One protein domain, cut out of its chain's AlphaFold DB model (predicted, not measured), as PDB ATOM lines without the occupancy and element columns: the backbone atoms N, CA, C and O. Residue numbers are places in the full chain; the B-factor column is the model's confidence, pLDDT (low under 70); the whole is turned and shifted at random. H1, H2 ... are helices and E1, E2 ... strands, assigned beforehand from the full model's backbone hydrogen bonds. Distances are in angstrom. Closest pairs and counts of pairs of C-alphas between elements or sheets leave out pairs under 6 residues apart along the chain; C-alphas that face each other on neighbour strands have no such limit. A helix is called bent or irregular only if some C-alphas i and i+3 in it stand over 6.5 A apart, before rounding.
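What this domain is: This is residues 234 to 375 of the 407 residues of an uncharacterized protein of Streptomyces lydicamycinicus (UniProt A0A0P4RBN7). A long, twisted antiparallel sheet makes most of the length, with the E3 and E4 hairpin as its longest part; a cluster of small helices, H1 to H4, sits at one end, and H5 runs from that cluster over one face of the sheet, along E4. At the other end lies the turn of the E3 and E4 hairpin, residues 271 to 273, with E7 beside E4. The printed part has 142 residues with seven named strands and six named helices, in the order E1 E2 E3 E4 E5 E6 H1 H2 H3 H4 H5 H6 E7, and its class is mixed, helices and strands. The sheet is branched at E4, and its neighbour pairs are antiparallel. The whole is only just compact, close to loose, with a radius of gyration of the C-alphas of 17.1 A, and only just a rod, spanning 56 by 28 by 22 A.

Where its parts are: The longest strand by residues is E3, residues 257 to 270, 39.7 A from first to last C-alpha. E4, residues 274 to 286, is 36.2 A long, and E2, residues 245 to 254, is 26.8 A long and bends by 52 degrees at residue 251. The shorter strands are E1, residues 236 to 239, E5, residues 290 to 293, E6, residues 299 to 302, and E7, residues 370 to 374. E1 begins at C-alpha 236 (149.079, 121.149, 134.112), and E7 ends at C-alpha 374 (168.741, 110.521, 144.251). The longest helix is H5, residues 351 to 361, 15.8 A, beginning at C-alpha 351 (158.316, 125.996, 108.825). The others are H1, residues 304 to 307, H2, residues 312 to 319, H3, residues 333 to 339, H4, residues 341 to 347, and H6, residues 363 to 367. H4 is irregular: C-alphas 343 and 346 are 7.1 A apart.

How they stand to each other: E1 to E6 form a meander, each strand the antiparallel neighbour of the one before. N 238 and O 247 of the E1 and E2 hairpin are 2.9 A apart, N 250 and O 261 of E2 and E3 3.0 A, and N 266 and O 278 of E3 and E4 2.8 A. E3 lies on one side of E4; on the other side lie E5, beside residues 283 to 286, with N 284 and O 292 2.8 A apart, and E7, beside residues 274 to 278, with N 277 and O 371 2.7 A apart. Across the neighbour strands E5 and E6, a hairpin, N 291 and O 301 are within hydrogen-bond range at 2.8 A. H5 is on the sheet at a height of 8.7 A, over E4, running along the strands at 16 degrees on the local plane. H3 touches H5 at a steep tilt of 52 degrees, opposite ways; the closest C-alphas, of Val 338 and Gln 355, are 6.3 A apart. H3 only grazes the sheet, with residues 333 to 334. H2 and H3 only just touch, with 3 pairs of C-alphas within 8 A, the closest those of Thr 319 and Thr 336 at 6.4 A; they are about perpendicular, at 82 degrees. H4 is close to H1 but not clearly touching; the C-alphas of Val 306 and Thr 347 are closest, at 5.2 A. H6 is not on the sheet. Each O i to N i+4 pair is within hydrogen-bond range in H2, H3 and H6; H5 has 5 of 7, H4 has 0 of 3 but 3 of 4 O i to N i+3 pairs, and H1 is too short for an O i to N i+4 pair.

The domain as a whole: The C-alphas farthest apart, of Asp 272 and Gly 313, are 55.9 A apart. The printed part has no cut. The link from H2 to H3, residues 320 to 332, is long, and its residues 329 to 330 pair antiparallel with residues 299 to 300 of E6; the other links are tight. The mean pLDDT of the printed part is 87.0, and residues 362 to 369 are under 70.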
ATOM      1  N   GLN A 234     152.748 126.588 130.685       80.62
ATOM      2  CA  GLN A 234     151.360 126.238 130.304       80.62
ATOM      3  C   GLN A 234     151.020 124.736 130.426       80.62
ATOM      4  O   GLN A 234     150.111 124.238 129.768       80.62
ATOM      5  N   ILE A 235     151.742 123.998 131.277       86.25
ATOM      6  CA  ILE A 235     151.509 122.571 131.528       86.25
ATOM      7  C   ILE A 235     150.836 122.385 132.886       86.25
ATOM      8  O   ILE A 235     151.317 122.885 133.900       86.25
ATOM      9  N   HIS A 236     149.762 121.598 132.907       91.19
ATOM     10  CA  HIS A 236     149.079 121.149 134.112       91.19
ATOM     11  C   HIS A 236     149.430 119.693 134.422       91.19
ATOM     12  O   HIS A 236     149.335 118.811 133.565       91.19
ATOM     13  N   LEU A 237     149.811 119.448 135.669       91.94
ATOM     14  CA  LEU A 237     150.090 118.145 136.246       91.94
ATOM     15  C   LEU A 237     148.899 117.674 137.076       91.94
ATOM     16  O   LEU A 237     148.306 118.440 137.841       91.94
ATOM     17  N   MET A 238     148.553 116.402 136.908       94.44
ATOM     18  CA  MET A 238     147.416 115.750 137.552       94.44
ATOM     19  C   MET A 238     147.769 114.300 137.903       94.44
ATOM     20  O   MET A 238     148.628 113.706 137.244       94.44
ATOM     21  N   PRO A 239     147.101 113.677 138.887       96.25
ATOM     22  CA  PRO A 239     147.257 112.245 139.123       96.25
ATOM     23  C   PRO A 239     146.836 111.445 137.883       96.25
ATOM     24  O   PRO A 239     145.827 111.743 137.241       96.25
ATOM     25  N   GLY A 240     147.616 110.424 137.540       94.25
ATOM     26  CA  GLY A 240     147.293 109.505 136.459       94.25
ATOM     27  C   GLY A 240     146.421 108.326 136.900       94.25
ATOM     28  O   GLY A 240     146.237 108.089 138.093       94.25
ATOM     29  N   PRO A 241     145.855 107.588 135.931       91.44
ATOM     30  CA  PRO A 241     144.939 106.479 136.201       91.44
ATOM     31  C   PRO A 241     145.648 105.240 136.766       91.44
ATOM     32  O   PRO A 241     145.019 104.407 137.413       91.44
ATOM     33  N   GLU A 242     146.950 105.104 136.515       92.88
ATOM     34  CA  GLU A 242     147.773 104.007 137.019       92.88
ATOM     35  C   GLU A 242     148.507 104.422 138.300       92.88
ATOM     36  O   GLU A 242     148.789 105.603 138.529       92.88
ATOM     37  N   LYS A 243     148.886 103.437 139.124       93.00
ATOM     38  CA  LYS A 243     149.692 103.697 140.322       93.00
ATOM     39  C   LYS A 243     150.989 104.413 139.954       93.00
ATOM     40  O   LYS A 243     151.670 104.037 139.003       93.00
ATOM     41  N   ASN A 244     151.339 105.413 140.757       94.88
ATOM     42  CA  ASN A 244     152.577 106.181 140.637       94.88
ATOM     43  C   ASN A 244     152.734 106.864 139.272       94.88
ATOM     44  O   ASN A 244     153.852 107.042 138.791       94.88
ATOM     45  N   THR A 245     151.619 107.244 138.643       95.62
ATOM     46  CA  THR A 245     151.637 107.998 137.389       95.62
ATOM     47  C   THR A 245     151.130 109.418 137.570       95.62
ATOM     48  O   THR A 245     150.200 109.666 138.333       95.62
ATOM     49  N   VAL A 246     151.748 110.350 136.852       95.44
ATOM     50  CA  VAL A 246     151.359 111.757 136.750       95.44
ATOM     51  C   VAL A 246     151.052 112.040 135.285       95.44
ATOM     52  O   VAL A 246     151.853 111.725 134.403       95.44
ATOM     53  N   LEU A 247     149.890 112.613 135.007       94.38
ATOM     54  CA  LEU A 247     149.554 113.134 133.689       94.38
ATOM     55  C   LEU A 247     150.023 114.578 133.595       94.38
ATOM     56  O   LEU A 247     149.779 115.365 134.502       94.38
ATOM     57  N   ALA A 248     150.667 114.907 132.484       91.88
ATOM     58  CA  ALA A 248     151.031 116.262 132.118       91.88
ATOM     59  C   ALA A 248     150.262 116.636 130.851       91.88
ATOM     60  O   ALA A 248     150.304 115.899 129.861       91.88
ATOM     61  N   GLY A 249     149.560 117.762 130.861       91.69
ATOM     62  CA  GLY A 249     148.842 118.230 129.685       91.69
ATOM     63  C   GLY A 249     148.630 119.733 129.679       91.69
ATOM     64  O   GLY A 249     148.510 120.347 130.733       91.69
ATOM     65  N   GLY A 250     148.590 120.319 128.491       91.25
ATOM     66  CA  GLY A 250     148.390 121.753 128.337       91.25
ATOM     67  C   GLY A 250     148.466 122.207 126.890       91.25
ATOM     68  O   GLY A 250     148.861 121.441 126.007       91.25
ATOM     69  N   ASP A 251     148.076 123.453 126.666       90.19
ATOM     70  CA  ASP A 251     148.163 124.118 125.374       90.19
ATOM     71  C   ASP A 251     149.452 124.940 125.328       90.19
ATOM     72  O   ASP A 251     149.714 125.758 126.205       90.19
ATOM     73  N   VAL A 252     150.285 124.694 124.321       85.44
ATOM     74  CA  VAL A 252     151.559 125.388 124.130       85.44
ATOM     75  C   VAL A 252     151.546 126.086 122.774       85.44
ATOM     76  O   VAL A 252     151.266 125.436 121.763       85.44
ATOM     77  N   PRO A 253     151.890 127.380 122.706       81.75
ATOM     78  CA  PRO A 253     151.998 128.085 121.441       81.75
ATOM     79  C   PRO A 253     153.180 127.533 120.641       81.75
ATOM     80  O   PRO A 253     154.307 127.452 121.135       81.75
ATOM     81  N   VAL A 254     152.931 127.166 119.387       77.88
ATOM     82  CA  VAL A 254     153.961 126.742 118.436       77.88
ATOM     83  C   VAL A 254     153.731 127.507 117.134       77.88
ATOM     84  O   VAL A 254     152.823 127.193 116.367       77.88
ATOM     85  N   GLY A 255     154.541 128.547 116.912       77.00
ATOM     86  CA  GLY A 255     154.315 129.515 115.836       77.00
ATOM     87  C   GLY A 255     153.082 130.378 116.115       77.00
ATOM     88  O   GLY A 255     152.949 130.948 117.197       77.00
ATOM     89  N   ASP A 256     152.174 130.449 115.147       80.25
ATOM     90  CA  ASP A 256     150.891 131.160 115.205       80.25
ATOM     91  C   ASP A 256     149.727 130.296 115.734       80.25
ATOM     92  O   ASP A 256     148.587 130.758 115.813       80.25
ATOM     93  N   LYS A 257     149.991 129.034 116.099       84.69
ATOM     94  CA  LYS A 257     148.971 128.055 116.504       84.69
ATOM     95  C   LYS A 257     149.184 127.536 117.916       84.69
ATOM     96  O   LYS A 257     150.279 127.581 118.465       84.69
ATOM     97  N   GLN A 258     148.115 126.979 118.479       87.25
ATOM     98  CA  GLN A 258     148.146 126.262 119.748       87.25
ATOM     99  C   GLN A 258     148.342 124.765 119.502       87.25
ATOM    100  O   GLN A 258     147.631 124.157 118.697       87.25
ATOM    101  N   ALA A 259     149.306 124.175 120.199       90.19
ATOM    102  CA  ALA A 259     149.548 122.745 120.207       90.19
ATOM    103  C   ALA A 259     149.140 122.156 121.558       90.19
ATOM    104  O   ALA A 259     149.628 122.570 122.603       90.19
ATOM    105  N   GLN A 260     148.298 121.131 121.532       93.00
ATOM    106  CA  GLN A 260     147.950 120.355 122.713       93.00
ATOM    107  C   GLN A 260     149.056 119.350 122.995       93.00
ATOM    108  O   GLN A 260     149.272 118.412 122.221       93.00
ATOM    109  N   ILE A 261     149.738 119.523 124.118       90.56
ATOM    110  CA  ILE A 261     150.729 118.578 124.616       90.56
ATOM    111  C   ILE A 261     150.060 117.675 125.642       90.56
ATOM    112  O   ILE A 261     149.324 118.131 126.515       90.56
ATOM    113  N   ARG A 262     150.318 116.374 125.538       92.19
ATOM    114  CA  ARG A 262     149.976 115.381 126.557       92.19
ATOM    115  C   ARG A 262     151.166 114.475 126.792       92.19
ATOM    116  O   ARG A 262     151.887 114.165 125.849       92.19
ATOM    117  N   GLY A 263     151.345 114.027 128.023       91.62
ATOM    118  CA  GLY A 263     152.347 113.043 128.404       91.62
ATOM    119  C   GLY A 263     151.997 112.393 129.734       91.62
ATOM    120  O   GLY A 263     151.178 112.899 130.504       91.62
ATOM    121  N   ARG A 264     152.616 111.248 130.004       92.75
ATOM    122  CA  ARG A 264     152.449 110.506 131.250       92.75
ATOM    123  C   ARG A 264     153.811 110.219 131.847       92.75
ATOM    124  O   ARG A 264     154.608 109.519 131.240       92.75
ATOM    125  N   ALA A 265     154.071 110.714 133.045       92.38
ATOM    126  CA  ALA A 265     155.243 110.343 133.819       92.38
ATOM    127  C   ALA A 265     154.902 109.172 134.747       92.38
ATOM    128  O   ALA A 265     153.876 109.192 135.420       92.38
ATOM    129  N   GLN A 266     155.760 108.159 134.799       93.69
ATOM    130  CA  GLN A 266     155.681 107.050 135.745       93.69
ATOM    131  C   GLN A 266     156.856 107.131 136.711       93.69
ATOM    132  O   GLN A 266     158.005 107.157 136.275       93.69
ATOM    133  N   LEU A 267     156.569 107.152 138.008       94.12
ATOM    134  CA  LEU A 267     157.558 107.232 139.073       94.12
ATOM    135  C   LEU A 267     157.834 105.839 139.641       94.12
ATOM    136  O   LEU A 267     156.918 105.063 139.916       94.12
ATOM    137  N   GLN A 268     159.109 105.528 139.835       93.81
ATOM    138  CA  GLN A 268     159.581 104.254 140.359       93.81
ATOM    139  C   GLN A 268     160.746 104.481 141.317       93.81
ATOM    140  O   GLN A 268     161.716 105.164 140.994       93.81
ATOM    141  N   ARG A 269     160.695 103.862 142.496       94.38
ATOM    142  CA  ARG A 269     161.842 103.830 143.404       94.38
ATOM    143  C   ARG A 269     162.961 102.985 142.790       94.38
ATOM    144  O   ARG A 269     162.717 101.874 142.328       94.38
ATOM    145  N   THR A 270     164.186 103.498 142.800       93.44
ATOM    146  CA  THR A 270     165.388 102.793 142.336       93.44
ATOM    147  C   THR A 270     166.357 102.622 143.503       93.44
ATOM    148  O   THR A 270     166.936 103.592 143.990       93.44
ATOM    149  N   GLY A 271     166.539 101.382 143.961       91.88
ATOM    150  CA  GLY A 271     167.331 101.097 145.158       91.88
ATOM    151  C   GLY A 271     166.730 101.751 146.402       91.88
ATOM    152  O   GLY A 271     165.512 101.865 146.525       91.88
ATOM    153  N   ASP A 272     167.588 102.192 147.319       91.06
ATOM    154  CA  ASP A 272     167.149 102.751 148.601       91.06
ATOM    155  C   ASP A 272     167.164 104.274 148.682       91.06
ATOM    156  O   ASP A 272     166.661 104.834 149.647       91.06
ATOM    157  N   ARG A 273     167.743 104.960 147.700       87.88
ATOM    158  CA  ARG A 273     167.858 106.429 147.695       87.88
ATOM    159  C   ARG A 273     167.414 107.051 146.379       87.88
ATOM    160  O   ARG A 273     167.322 108.270 146.298       87.88
ATOM    161  N   GLY A 274     167.182 106.237 145.353       90.00
ATOM    162  CA  GLY A 274     166.897 106.699 144.006       90.00
ATOM    163  C   GLY A 274     165.409 106.731 143.690       90.00
ATOM    164  O   GLY A 274     164.619 105.906 144.148       90.00
ATOM    165  N   LEU A 275     165.053 107.657 142.816       91.00
ATOM    166  CA  LEU A 275     163.775 107.782 142.144       91.00
ATOM    167  C   LEU A 275     164.053 107.861 140.644       91.00
ATOM    168  O   LEU A 275     164.887 108.642 140.200       91.00
ATOM    169  N   ARG A 276     163.339 107.063 139.863       92.56
ATOM    170  CA  ARG A 276     163.336 107.073 138.405       92.56
ATOM    171  C   ARG A 276     161.961 107.505 137.934       92.56
ATOM    172  O   ARG A 276     160.957 106.937 138.346       92.56
ATOM    173  N   MET A 277     161.915 108.495 137.063       91.12
ATOM    174  CA  MET A 277     160.707 108.980 136.425       91.12
ATOM    175  C   MET A 277     160.822 108.748 134.924       91.12
ATOM    176  O   MET A 277     161.687 109.326 134.277       91.12
ATOM    177  N   THR A 278     159.948 107.923 134.359       90.62
ATOM    178  CA  THR A 278     159.899 107.676 132.915       90.62
ATOM    179  C   THR A 278     158.692 108.374 132.311       90.62
ATOM    180  O   THR A 278     157.557 108.079 132.675       90.62
ATOM    181  N   VAL A 279     158.918 109.276 131.367       88.88
ATOM    182  CA  VAL A 279     157.879 109.939 130.586       88.88
ATOM    183  C   VAL A 279     157.557 109.091 129.356       88.88
ATOM    184  O   VAL A 279     158.426 108.752 128.553       88.88
ATOM    185  N   ARG A 280     156.288 108.719 129.227       87.69
ATOM    186  CA  ARG A 280     155.713 107.910 128.155       87.69
ATOM    187  C   ARG A 280     154.508 108.617 127.556       87.69
ATOM    188  O   ARG A 280     154.012 109.609 128.087       87.69
ATOM    189  N   ASP A 281     154.051 108.076 126.431       88.75
ATOM    190  CA  ASP A 281     152.813 108.489 125.766       88.75
ATOM    191  C   ASP A 281     152.761 109.984 125.433       88.75
ATOM    192  O   ASP A 281     151.685 110.575 125.319       88.75
ATOM    193  N   THR A 282     153.935 110.595 125.255       89.81
ATOM    194  CA  THR A 282     154.037 111.991 124.863       89.81
ATOM    195  C   THR A 282     153.451 112.160 123.470       89.81
ATOM    196  O   THR A 282     153.788 111.426 122.539       89.81
ATOM    197  N   ARG A 283     152.567 113.137 123.311       91.88
ATOM    198  CA  ARG A 283     151.959 113.489 122.033       91.88
ATOM    199  C   ARG A 283     151.759 114.990 121.971       91.88
ATOM    200  O   ARG A 283     151.278 115.592 122.925       91.88
ATOM    201  N   VAL A 284     152.087 115.560 120.822       92.50
ATOM    202  CA  VAL A 284     151.805 116.951 120.485       92.50
ATOM    203  C   VAL A 284     150.812 116.953 119.336       92.50
ATOM    204  O   VAL A 284     151.086 116.400 118.274       92.50
ATOM    205  N   VAL A 285     149.637 117.526 119.555       94.31
ATOM    206  CA  VAL A 285     148.576 117.623 118.552       94.31
ATOM    207  C   VAL A 285     148.390 119.085 118.206       94.31
ATOM    208  O   VAL A 285     148.048 119.880 119.071       94.31
ATOM    209  N   VAL A 286     148.579 119.437 116.940       93.50
ATOM    210  CA  VAL A 286     148.198 120.754 116.427       93.50
ATOM    211  C   VAL A 286     146.865 120.571 115.705       93.50
ATOM    212  O   VAL A 286     146.845 119.932 114.643       93.50
ATOM    213  N   PRO A 287     145.740 121.041 116.277       92.38
ATOM    214  CA  PRO A 287     144.409 120.765 115.748       92.38
ATOM    215  C   PRO A 287     144.280 121.118 114.264       92.38
ATOM    216  O   PRO A 287     144.710 122.181 113.817       92.38
ATOM    217  N   GLY A 288     143.718 120.191 113.484       91.56
ATOM    218  CA  GLY A 288     143.525 120.359 112.040       91.56
ATOM    219  C   GLY A 288     144.807 120.362 111.202       91.56
ATOM    220  O   GLY A 288     144.717 120.529 109.990       91.56
ATOM    221  N   LEU A 289     145.985 120.171 111.808       92.44
ATOM    222  CA  LEU A 289     147.258 120.131 111.094       92.44
ATOM    223  C   LEU A 289     147.934 118.772 111.181       92.44
ATOM    224  O   LEU A 289     148.037 118.070 110.174       92.44
ATOM    225  N   LEU A 290     148.401 118.407 112.375       93.94
ATOM    226  CA  LEU A 290     149.296 117.274 112.555       93.94
ATOM    227  C   LEU A 290     149.253 116.707 113.971       93.94
ATOM    228  O   LEU A 290     148.860 117.366 114.932       93.94
ATOM    229  N   THR A 291     149.716 115.470 114.089       94.38
ATOM    230  CA  THR A 291     150.053 114.811 115.345       94.38
ATOM    231  C   THR A 291     151.519 114.409 115.308       94.38
ATOM    232  O   THR A 291     151.973 113.773 114.359       94.38
ATOM    233  N   TYR A 292     152.253 114.756 116.355       92.06
ATOM    234  CA  TYR A 292     153.642 114.383 116.550       92.06
ATOM    235  C   TYR A 292     153.789 113.525 117.808       92.06
ATOM    236  O   TYR A 292     153.284 113.868 118.878       92.06
ATOM    237  N   VAL A 293     154.487 112.399 117.676       91.50
ATOM    238  CA  VAL A 293     154.846 111.507 118.784       91.50
ATOM    239  C   VAL A 293     156.375 111.421 118.829       91.50
ATOM    240  O   VAL A 293     156.963 110.918 117.870       91.50
ATOM    241  N   PRO A 294     157.047 111.910 119.884       86.19
ATOM    242  CA  PRO A 294     158.496 111.799 120.017       86.19
ATOM    243  C   PRO A 294     158.939 110.376 120.405       86.19
ATOM    244  O   PRO A 294     158.157 109.564 120.896       86.19
ATOM    245  N   GLY A 295     160.230 110.086 120.223       78.94
ATOM    246  CA  GLY A 295     160.877 108.849 120.685       78.94
ATOM    247  C   GLY A 295     161.099 107.775 119.612       78.94
ATOM    248  O   GLY A 295     160.684 107.898 118.457       78.94
ATOM    249  N   LYS A 296     161.798 106.695 119.997       74.25
ATOM    250  CA  LYS A 296     162.092 105.544 119.125       74.25
ATOM    251  C   LYS A 296     160.790 104.809 118.786       74.25
ATOM    252  O   LYS A 296     160.277 104.048 119.593       74.25
ATOM    253  N   GLY A 297     160.255 105.054 117.591       77.06
ATOM    254  CA  GLY A 297     158.988 104.480 117.115       77.06
ATOM    255  C   GLY A 297     157.870 105.506 116.920       77.06
ATOM    256  O   GLY A 297     156.862 105.173 116.290       77.06
ATOM    257  N   GLY A 298     158.086 106.734 117.393       85.69
ATOM    258  CA  GLY A 298     157.254 107.891 117.104       85.69
ATOM    259  C   GLY A 298     157.471 108.449 115.692       85.69
ATOM    260  O   GLY A 298     158.248 107.915 114.893       85.69
ATOM    261  N   GLY A 299     156.755 109.519 115.369       89.38
ATOM    262  CA  GLY A 299     156.768 110.130 114.049       89.38
ATOM    263  C   GLY A 299     155.825 111.318 113.936       89.38
ATOM    264  O   GLY A 299     155.219 111.754 114.916       89.38
ATOM    265  N   LEU A 300     155.724 111.828 112.715       93.06
ATOM    266  CA  LEU A 300     154.812 112.900 112.342       93.06
ATOM    267  C   LEU A 300     153.678 112.324 111.494       93.06
ATOM    268  O   LEU A 300     153.926 111.583 110.552       93.06
ATOM    269  N   GLN A 301     152.442 112.685 111.797       94.62
ATOM    270  CA  GLN A 301     151.273 112.328 111.004       94.62
ATOM    271  C   GLN A 301     150.510 113.602 110.663       94.62
ATOM    272  O   GLN A 301     150.167 114.366 111.564       94.62
ATOM    273  N   LEU A 302     150.237 113.836 109.382       95.00
ATOM    274  CA  LEU A 302     149.402 114.954 108.952       95.00
ATOM    275  C   LEU A 302     147.930 114.540 108.974       95.00
ATOM    276  O   LEU A 302     147.580 113.382 108.740       95.00
ATOM    277  N   THR A 303     147.051 115.498 109.247       95.06
ATOM    278  CA  THR A 303     145.607 115.300 109.072       95.06
ATOM    279  C   THR A 303     145.267 115.159 107.587       95.06
ATOM    280  O   THR A 303     145.995 115.670 106.735       95.06
ATOM    281  N   ALA A 304     144.158 114.488 107.255       93.81
ATOM    282  CA  ALA A 304     143.771 114.253 105.858       93.81
ATOM    283  C   ALA A 304     143.744 115.538 104.993       93.81
ATOM    284  O   ALA A 304     144.421 115.548 103.965       93.81
ATOM    285  N   PRO A 305     143.130 116.662 105.431       92.62
ATOM    286  CA  PRO A 305     143.071 117.885 104.619       92.62
ATOM    287  C   PRO A 305     144.438 118.505 104.306       92.62
ATOM    288  O   PRO A 305     144.583 119.245 103.335       92.62
ATOM    289  N   VAL A 306     145.432 118.250 105.154       93.69
ATOM    290  CA  VAL A 306     146.796 118.770 105.017       93.69
ATOM    291  C   VAL A 306     147.652 117.808 104.201       93.69
ATOM    292  O   VAL A 306     148.395 118.231 103.318       93.69
ATOM    293  N   ALA A 307     147.509 116.509 104.455       93.12
ATOM    294  CA  ALA A 307     148.193 115.454 103.728       93.12
ATOM    295  C   ALA A 307     147.847 115.434 102.233       93.12
ATOM    296  O   ALA A 307     148.720 115.147 101.419       93.12
ATOM    297  N   ASP A 308     146.600 115.750 101.873       93.69
ATOM    298  CA  ASP A 308     146.135 115.757 100.479       93.69
ATOM    299  C   ASP A 308     146.726 116.908  99.659       93.69
ATOM    300  O   ASP A 308     146.819 116.818  98.438       93.69
ATOM    301  N   LYS A 309     147.167 117.972 100.335       93.00
ATOM    302  CA  LYS A 309     147.855 119.104  99.708       93.00
ATOM    303  C   LYS A 309     149.353 118.861  99.538       93.00
ATOM    304  O   LYS A 309     149.999 119.602  98.811       93.00
ATOM    305  N   MET A 310     149.920 117.870 100.225       91.00
ATOM    306  CA  MET A 310     151.350 117.578 100.173       91.00
ATOM    307  C   MET A 310     151.689 116.734  98.941       91.00
ATOM    308  O   MET A 310     151.071 115.692  98.703       91.00
ATOM    309  N   ASP A 311     152.709 117.144  98.184       90.50
ATOM    310  CA  ASP A 311     153.168 116.385  97.024       90.50
ATOM    311  C   ASP A 311     153.886 115.098  97.467       90.50
ATOM    312  O   ASP A 311     154.945 115.111  98.101       90.50
ATOM    313  N   LYS A 312     153.282 113.950  97.144       89.50
ATOM    314  CA  LYS A 312     153.806 112.626  97.517       89.50
ATOM    315  C   LYS A 312     155.077 112.269  96.743       89.50
ATOM    316  O   LYS A 312     155.892 111.504  97.259       89.50
ATOM    317  N   GLY A 313     155.230 112.779  95.522       89.12
ATOM    318  CA  GLY A 313     156.394 112.562  94.670       89.12
ATOM    319  C   GLY A 313     157.608 113.318  95.194       89.12
ATOM    320  O   GLY A 313     158.650 112.702  95.408       89.12
ATOM    321  N   GLU A 314     157.457 114.607  95.496       89.75
ATOM    322  CA  GLU A 314     158.513 115.420  96.108       89.75
ATOM    323  C   GLU A 314     158.897 114.883  97.492       89.75
ATOM    324  O   GLU A 314     160.081 114.748  97.802       89.75
ATOM    325  N   LEU A 315     157.915 114.481  98.308       88.75
ATOM    326  CA  LEU A 315     158.192 113.871  99.610       88.75
ATOM    327  C   LEU A 315     158.952 112.542  99.468       88.75
ATOM    328  O   LEU A 315     159.865 112.266 100.249       88.75
ATOM    329  N   GLN A 316     158.609 111.714  98.476       90.38
ATOM    330  CA  GLN A 316     159.330 110.470  98.195       90.38
ATOM    331  C   GLN A 316     160.760 110.736  97.704       90.38
ATOM    332  O   GLN A 316     161.676 110.026  98.116       90.38
ATOM    333  N   GLN A 317     160.957 111.750  96.857       90.06
ATOM    334  CA  GLN A 317     162.280 112.161  96.383       90.06
ATOM    335  C   GLN A 317     163.150 112.664  97.539       90.06
ATOM    336  O   GLN A 317     164.281 112.210  97.692       90.06
ATOM    337  N   ALA A 318     162.606 113.529  98.399       89.06
ATOM    338  CA  ALA A 318     163.343 114.121  99.511       89.06
ATOM    339  C   ALA A 318     163.668 113.109 100.623       89.06
ATOM    340  O   ALA A 318     164.731 113.167 101.237       89.06
ATOM    341  N   THR A 319     162.767 112.161 100.899       87.94
ATOM    342  CA  THR A 319     162.976 111.148 101.952       87.94
ATOM    343  C   THR A 319     163.666 109.873 101.457       87.94
ATOM    344  O   THR A 319     164.029 109.022 102.275       87.94
ATOM    345  N   GLY A 320     163.811 109.698 100.139       88.44
ATOM    346  CA  GLY A 320     164.389 108.509  99.503       88.44
ATOM    347  C   GLY A 320     163.536 107.237  99.613       88.44
ATOM    348  O   GLY A 320     163.996 106.152  99.262       88.44
ATOM    349  N   LYS A 321     162.299 107.329 100.116       88.94
ATOM    350  CA  LYS A 321     161.388 106.189 100.310       88.94
ATOM    351  C   LYS A 321     159.937 106.620 100.159       88.94
ATOM    352  O   LYS A 321     159.592 107.775 100.371       88.94
ATOM    353  N   ARG A 322     159.049 105.684  99.820       88.50
ATOM    354  CA  ARG A 322     157.613 105.980  99.754       88.50
ATOM    355  C   ARG A 322     157.078 106.218 101.170       88.50
ATOM    356  O   ARG A 322     157.079 105.303 101.990       88.50
ATOM    357  N   VAL A 323     156.606 107.433 101.437       88.88
ATOM    358  CA  VAL A 323     155.962 107.828 102.698       88.88
ATOM    359  C   VAL A 323     154.554 108.326 102.417       88.88
ATOM    360  O   VAL A 323     154.312 109.010 101.427       88.88
ATOM    361  N   LEU A 324     153.616 107.970 103.291       90.88
ATOM    362  CA  LEU A 324     152.230 108.416 103.215       90.88
ATOM    363  C   LEU A 324     152.009 109.491 104.286       90.88
ATOM    364  O   LEU A 324     152.088 109.150 105.466       90.88
ATOM    365  N   PRO A 325     151.699 110.750 103.921       89.19
ATOM    366  CA  PRO A 325     151.584 111.828 104.907       89.19
ATOM    367  C   PRO A 325     150.432 111.645 105.907       89.19
ATOM    368  O   PRO A 325     150.510 112.126 107.035       89.19
ATOM    369  N   GLN A 326     149.387 110.908 105.512       90.56
ATOM    370  CA  GLN A 326     148.255 110.537 106.374       90.56
ATOM    371  C   GLN A 326     148.601 109.434 107.389       90.56
ATOM    372  O   GLN A 326     147.848 109.205 108.334       90.56
ATOM    373  N   GLN A 327     149.710 108.717 107.193       91.50
ATOM    374  CA  GLN A 327     150.193 107.688 108.112       91.50
ATOM    375  C   GLN A 327     151.316 108.242 108.988       91.50
ATOM    376  O   GLN A 327     151.884 109.297 108.718       91.50
ATOM    377  N   MET A 328     151.652 107.518 110.055       91.44
ATOM    378  CA  MET A 328     152.745 107.898 110.946       91.44
ATOM    379  C   MET A 328     154.089 107.834 110.203       91.44
ATOM    380  O   MET A 328     154.665 106.758 110.019       91.44
ATOM    381  N   MET A 329     154.606 108.991 109.802       92.00
ATOM    382  CA  MET A 329     155.895 109.136 109.136       92.00
ATOM    383  C   MET A 329     157.016 109.044 110.173       92.00
ATOM    384  O   MET A 329     157.344 110.008 110.868       92.00
ATOM    385  N   LYS A 330     157.585 107.842 110.308       88.12
ATOM    386  CA  LYS A 330     158.661 107.540 111.263       88.12
ATOM    387  C   LYS A 330     160.049 107.904 110.718       88.12
ATOM    388  O   LYS A 330     160.310 107.841 109.513       88.12
ATOM    389  N   GLY A 331     160.985 108.154 111.634       76.88
ATOM    390  CA  GLY A 331     162.407 108.354 111.330       76.88
ATOM    391  C   GLY A 331     162.756 109.802 110.972       76.88
ATOM    392  O   GLY A 331     162.173 110.732 111.520       76.88
ATOM    393  N   GLY A 332     163.714 109.987 110.059       79.94
ATOM    394  CA  GLY A 332     164.254 111.300 109.674       79.94
ATOM    395  C   GLY A 332     163.328 112.186 108.835       79.94
ATOM    396  O   GLY A 332     163.769 113.218 108.362       79.94
ATOM    397  N   VAL A 333     162.051 111.831 108.648       87.38
ATOM    398  CA  VAL A 333     161.114 112.651 107.852       87.38
ATOM    399  C   VAL A 333     160.959 114.046 108.450       87.38
ATOM    400  O   VAL A 333     160.878 115.023 107.717       87.38
ATOM    401  N   LEU A 334     160.981 114.153 109.782       88.06
ATOM    402  CA  LEU A 334     160.993 115.454 110.442       88.06
ATOM    403  C   LEU A 334     162.256 116.260 110.093       88.06
ATOM    404  O   LEU A 334     162.137 117.457 109.901       88.06
ATOM    405  N   ASP A 335     163.433 115.624 109.968       88.12
ATOM    406  CA  ASP A 335     164.650 116.304 109.478       88.12
ATOM    407  C   ASP A 335     164.471 116.755 108.032       88.12
ATOM    408  O   ASP A 335     164.677 117.920 107.725       88.12
ATOM    409  N   THR A 336     163.970 115.873 107.163       90.75
ATOM    410  CA  THR A 336     163.735 116.196 105.754       90.75
ATOM    411  C   THR A 336     162.812 117.403 105.581       90.75
ATOM    412  O   THR A 336     163.069 118.233 104.715       90.75
ATOM    413  N   LEU A 337     161.759 117.523 106.400       90.75
ATOM    414  CA  LEU A 337     160.837 118.665 106.369       90.75
ATOM    415  C   LEU A 337     161.466 119.959 106.905       90.75
ATOM    416  O   LEU A 337     161.061 121.038 106.479       90.75
ATOM    417  N   VAL A 338     162.433 119.863 107.822       90.88
ATOM    418  CA  VAL A 338     163.232 121.015 108.266       90.88
ATOM    419  C   VAL A 338     164.204 121.449 107.167       90.88
ATOM    420  O   VAL A 338     164.304 122.640 106.888       90.88
ATOM    421  N   ASP A 339     164.873 120.491 106.520       92.12
ATOM    422  CA  ASP A 339     165.880 120.743 105.483       92.12
ATOM    423  C   ASP A 339     165.254 121.222 104.160       92.12
ATOM    424  O   ASP A 339     165.867 121.986 103.415       92.12
ATOM    425  N   HIS A 340     164.014 120.809 103.874       92.12
ATOM    426  CA  HIS A 340     163.274 121.147 102.654       92.12
ATOM    427  C   HIS A 340     161.935 121.834 102.983       92.12
ATOM    428  O   HIS A 340     160.861 121.266 102.750       92.12
ATOM    429  N   PRO A 341     161.951 123.089 103.476       90.94
ATOM    430  CA  PRO A 341     160.735 123.800 103.880       90.94
ATOM    431  C   PRO A 341     159.768 124.073 102.715       90.94
ATOM    432  O   PRO A 341     158.594 124.371 102.938       90.94
ATOM    433  N   SER A 342     160.219 123.955 101.460       89.62
ATOM    434  CA  SER A 342     159.365 124.062 100.270       89.62
ATOM    435  C   SER A 342     158.230 123.034 100.247       89.62
ATOM    436  O   SER A 342     157.140 123.382  99.798       89.62
ATOM    437  N   LEU A 343     158.443 121.836 100.810       89.81
ATOM    438  CA  LEU A 343     157.442 120.760 100.892       89.81
ATOM    439  C   LEU A 343     156.217 121.142 101.742       89.81
ATOM    440  O   LEU A 343     155.150 120.541 101.620       89.81
ATOM    441  N   LEU A 344     156.365 122.136 102.621       89.62
ATOM    442  CA  LEU A 344     155.315 122.581 103.535       89.62
ATOM    443  C   LEU A 344     154.415 123.657 102.915       89.62
ATOM    444  O   LEU A 344     153.269 123.798 103.343       89.62
ATOM    445  N   LYS A 345     154.879 124.386 101.889       88.19
ATOM    446  CA  LYS A 345     154.140 125.524 101.305       88.19
ATOM    447  C   LYS A 345     152.707 125.169 100.882       88.19
ATOM    448  O   LYS A 345     151.799 125.902 101.273       88.19
ATOM    449  N   PRO A 346     152.451 124.052 100.168       87.88
ATOM    450  CA  PRO A 346     151.092 123.689  99.758       87.88
ATOM    451  C   PRO A 346     150.172 123.360 100.942       87.88
ATOM    452  O   PRO A 346     148.951 123.486 100.861       87.88
ATOM    453  N   THR A 347     150.762 122.935 102.060       86.69
ATOM    454  CA  THR A 347     150.040 122.466 103.246       86.69
ATOM    455  C   THR A 347     149.590 123.601 104.167       86.69
ATOM    456  O   THR A 347     148.713 123.390 105.005       86.69
ATOM    457  N   GLY A 348     150.162 124.802 104.013       84.88
ATOM    458  CA  GLY A 348     149.924 125.933 104.914       84.88
ATOM    459  C   GLY A 348     150.508 125.735 106.318       84.88
ATOM    460  O   GLY A 348     150.092 126.416 107.253       84.88
ATOM    461  N   ILE A 349     151.430 124.781 106.488       89.12
ATOM    462  CA  ILE A 349     152.197 124.606 107.722       89.12
ATOM    463  C   ILE A 349     153.373 125.585 107.707       89.12
ATOM    464  O   ILE A 349     154.181 125.567 106.779       89.12
ATOM    465  N   ASP A 350     153.490 126.401 108.753       87.62
ATOM    466  CA  ASP A 350     154.651 127.266 108.958       87.62
ATOM    467  C   ASP A 350     155.912 126.410 109.231       87.62
ATOM    468  O   ASP A 350     155.890 125.554 110.124       87.62
ATOM    469  N   PRO A 351     157.029 126.616 108.507       89.00
ATOM    470  CA  PRO A 351     158.316 125.996 108.825       89.00
ATOM    471  C   PRO A 351     158.756 126.157 110.292       89.00
ATOM    472  O   PRO A 351     159.390 125.250 110.839       89.00
ATOM    473  N   SER A 352     158.393 127.263 110.953       88.00
ATOM    474  CA  SER A 352     158.691 127.509 112.370       88.00
ATOM    475  C   SER A 352     158.052 126.461 113.293       88.00
ATOM    476  O   SER A 352     158.666 126.049 114.281       88.00
ATOM    477  N   LEU A 353     156.872 125.941 112.924       88.88
ATOM    478  CA  LEU A 353     156.194 124.852 113.629       88.88
ATOM    479  C   LEU A 353     157.052 123.586 113.609       88.88
ATOM    480  O   LEU A 353     157.293 122.972 114.647       88.88
ATOM    481  N   ILE A 354     157.541 123.206 112.428       89.62
ATOM    482  CA  ILE A 354     158.342 121.992 112.237       89.62
ATOM    483  C   ILE A 354     159.690 122.110 112.961       89.62
ATOM    484  O   ILE A 354     160.110 121.160 113.624       89.62
ATOM    485  N   GLN A 355     160.323 123.286 112.927       85.94
ATOM    486  CA  GLN A 355     161.524 123.571 113.722       85.94
ATOM    487  C   GLN A 355     161.250 123.487 115.232       85.94
ATOM    488  O   GLN A 355     162.053 122.931 115.982       85.94
ATOM    489  N   GLY A 356     160.097 123.983 115.691       83.50
ATOM    490  CA  GLY A 356     159.652 123.836 117.077       83.50
ATOM    491  C   GLY A 356     159.515 122.370 117.495       83.50
ATOM    492  O   GLY A 356     160.013 121.973 118.549       83.50
ATOM    493  N   LEU A 357     158.927 121.532 116.636       84.44
ATOM    494  CA  LEU A 357     158.825 120.086 116.868       84.44
ATOM    495  C   LEU A 357     160.194 119.389 116.845       84.44
ATOM    496  O   LEU A 357     160.403 118.435 117.595       84.44
ATOM    497  N   GLN A 358     161.146 119.861 116.034       82.19
ATOM    498  CA  GLN A 358     162.511 119.325 116.009       82.19
ATOM    499  C   GLN A 358     163.220 119.512 117.358       82.19
ATOM    500  O   GLN A 358     163.882 118.583 117.827       82.19
ATOM    501  N   LYS A 359     163.014 120.653 118.031       77.62
ATOM    502  CA  LYS A 359     163.564 120.915 119.374       77.62
ATOM    503  C   LYS A 359     163.062 119.920 120.423       77.62
ATOM    504  O   LYS A 359     163.813 119.537 121.317       77.62
ATOM    505  N   LEU A 360     161.827 119.426 120.287       73.00
ATOM    506  CA  LEU A 360     161.279 118.386 121.172       73.00
ATOM    507  C   LEU A 360     161.970 117.026 121.001       73.00
ATOM    508  O   LEU A 360     161.907 116.184 121.897       73.00
ATOM    509  N   ARG A 361     162.623 116.793 119.859       70.19
ATOM    510  CA  ARG A 361     163.354 115.554 119.570       70.19
ATOM    511  C   ARG A 361     164.794 115.575 120.071       70.19
ATOM    512  O   ARG A 361     165.385 114.498 120.147       70.19
ATOM    513  N   GLU A 362     165.367 116.749 120.357       60.66
ATOM    514  CA  GLU A 362     166.796 116.888 120.661       60.66
ATOM    515  C   GLU A 362     167.277 115.794 121.628       60.66
ATOM    516  O   GLU A 362     166.576 115.471 122.588       60.66
ATOM    517  N   PRO A 363     168.468 115.207 121.413       49.53
ATOM    518  CA  PRO A 363     168.940 114.045 122.171       49.53
ATOM    519  C   PRO A 363     168.977 114.292 123.681       49.53
ATOM    520  O   PRO A 363     168.793 113.357 124.459       49.53
ATOM    521  N   LYS A 364     169.113 115.559 124.098       48.12
ATOM    522  CA  LYS A 364     168.938 115.958 125.494       48.12
ATOM    523  C   LYS A 364     167.513 115.675 125.983       48.12
ATOM    524  O   LYS A 364     167.384 115.144 127.066       48.12
ATOM    525  N   VAL A 365     166.459 115.976 125.223       51.34
ATOM    526  CA  VAL A 365     165.041 115.720 125.561       51.34
ATOM    527  C   VAL A 365     164.671 114.233 125.453       51.34
ATOM    528  O   VAL A 365     163.954 113.720 126.304       51.34
ATOM    529  N   ALA A 366     165.208 113.508 124.467       43.59
ATOM    530  CA  ALA A 366     164.945 112.074 124.314       43.59
ATOM    531  C   ALA A 366     165.614 111.209 125.405       43.59
ATOM    532  O   ALA A 366     165.009 110.241 125.858       43.59
ATOM    533  N   GLN A 367     166.825 111.564 125.865       49.56
ATOM    534  CA  GLN A 367     167.433 110.965 127.067       49.56
ATOM    535  C   GLN A 367     166.709 111.410 128.347       49.56
ATOM    536  O   GLN A 367     166.572 110.623 129.273       49.56
ATOM    537  N   LYS A 368     166.156 112.628 128.362       53.62
ATOM    538  CA  LYS A 368     165.279 113.146 129.426       53.62
ATOM    539  C   LYS A 368     163.877 112.528 129.435       53.62
ATOM    540  O   LYS A 368     163.077 112.912 130.268       53.62
ATOM    541  N   MET A 369     163.533 111.564 128.580       69.81
ATOM    542  CA  MET A 369     162.304 110.784 128.816       69.81
ATOM    543  C   MET A 369     162.460 109.843 130.014       69.81
ATOM    544  O   MET A 369     161.490 109.237 130.453       69.81
ATOM    545  N   GLU A 370     163.665 109.727 130.564       75.75
ATOM    546  CA  GLU A 370     163.926 109.057 131.820       75.75
ATOM    547  C   GLU A 370     164.773 109.972 132.706       75.75
ATOM    548  O   GLU A 370     165.908 110.310 132.381       75.75
ATOM    549  N   PHE A 371     164.204 110.411 133.821       80.44
ATOM    550  CA  PHE A 371     164.882 111.227 134.816       80.44
ATOM    551  C   PHE A 371     165.199 110.374 136.030       80.44
ATOM    552  O   PHE A 371     164.344 109.637 136.514       80.44
ATOM    553  N   SER A 372     166.404 110.505 136.562       83.50
ATOM    554  CA  SER A 372     166.765 109.927 137.850       83.50
ATOM    555  C   SER A 372     167.088 111.037 138.836       83.50
ATOM    556  O   SER A 372     167.895 111.913 138.534       83.50
ATOM    557  N   ALA A 373     166.487 110.970 140.014       83.56
ATOM    558  CA  ALA A 373     166.857 111.765 141.172       83.56
ATOM    559  C   ALA A 373     167.342 110.824 142.275       83.56
ATOM    560  O   ALA A 373     166.910 109.673 142.352       83.56
ATOM    561  N   GLN A 374     168.240 111.299 143.128       84.62
ATOM    562  CA  GLN A 374     168.741 110.521 144.251       84.62
ATOM    563  C   GLN A 374     168.875 111.419 145.473       84.62
ATOM    564  O   GLN A 374     169.237 112.588 145.346       84.62
ATOM    565  N   LEU A 375     168.556 110.875 146.649       83.12
ATOM    566  CA  LEU A 375     168.808 111.562 147.911       83.12
ATOM    567  C   LEU A 375     170.313 111.871 148.033       83.12
ATOM    568  O   LEU A 375     171.103 110.942 147.840       83.12
TER     569      LEU A 375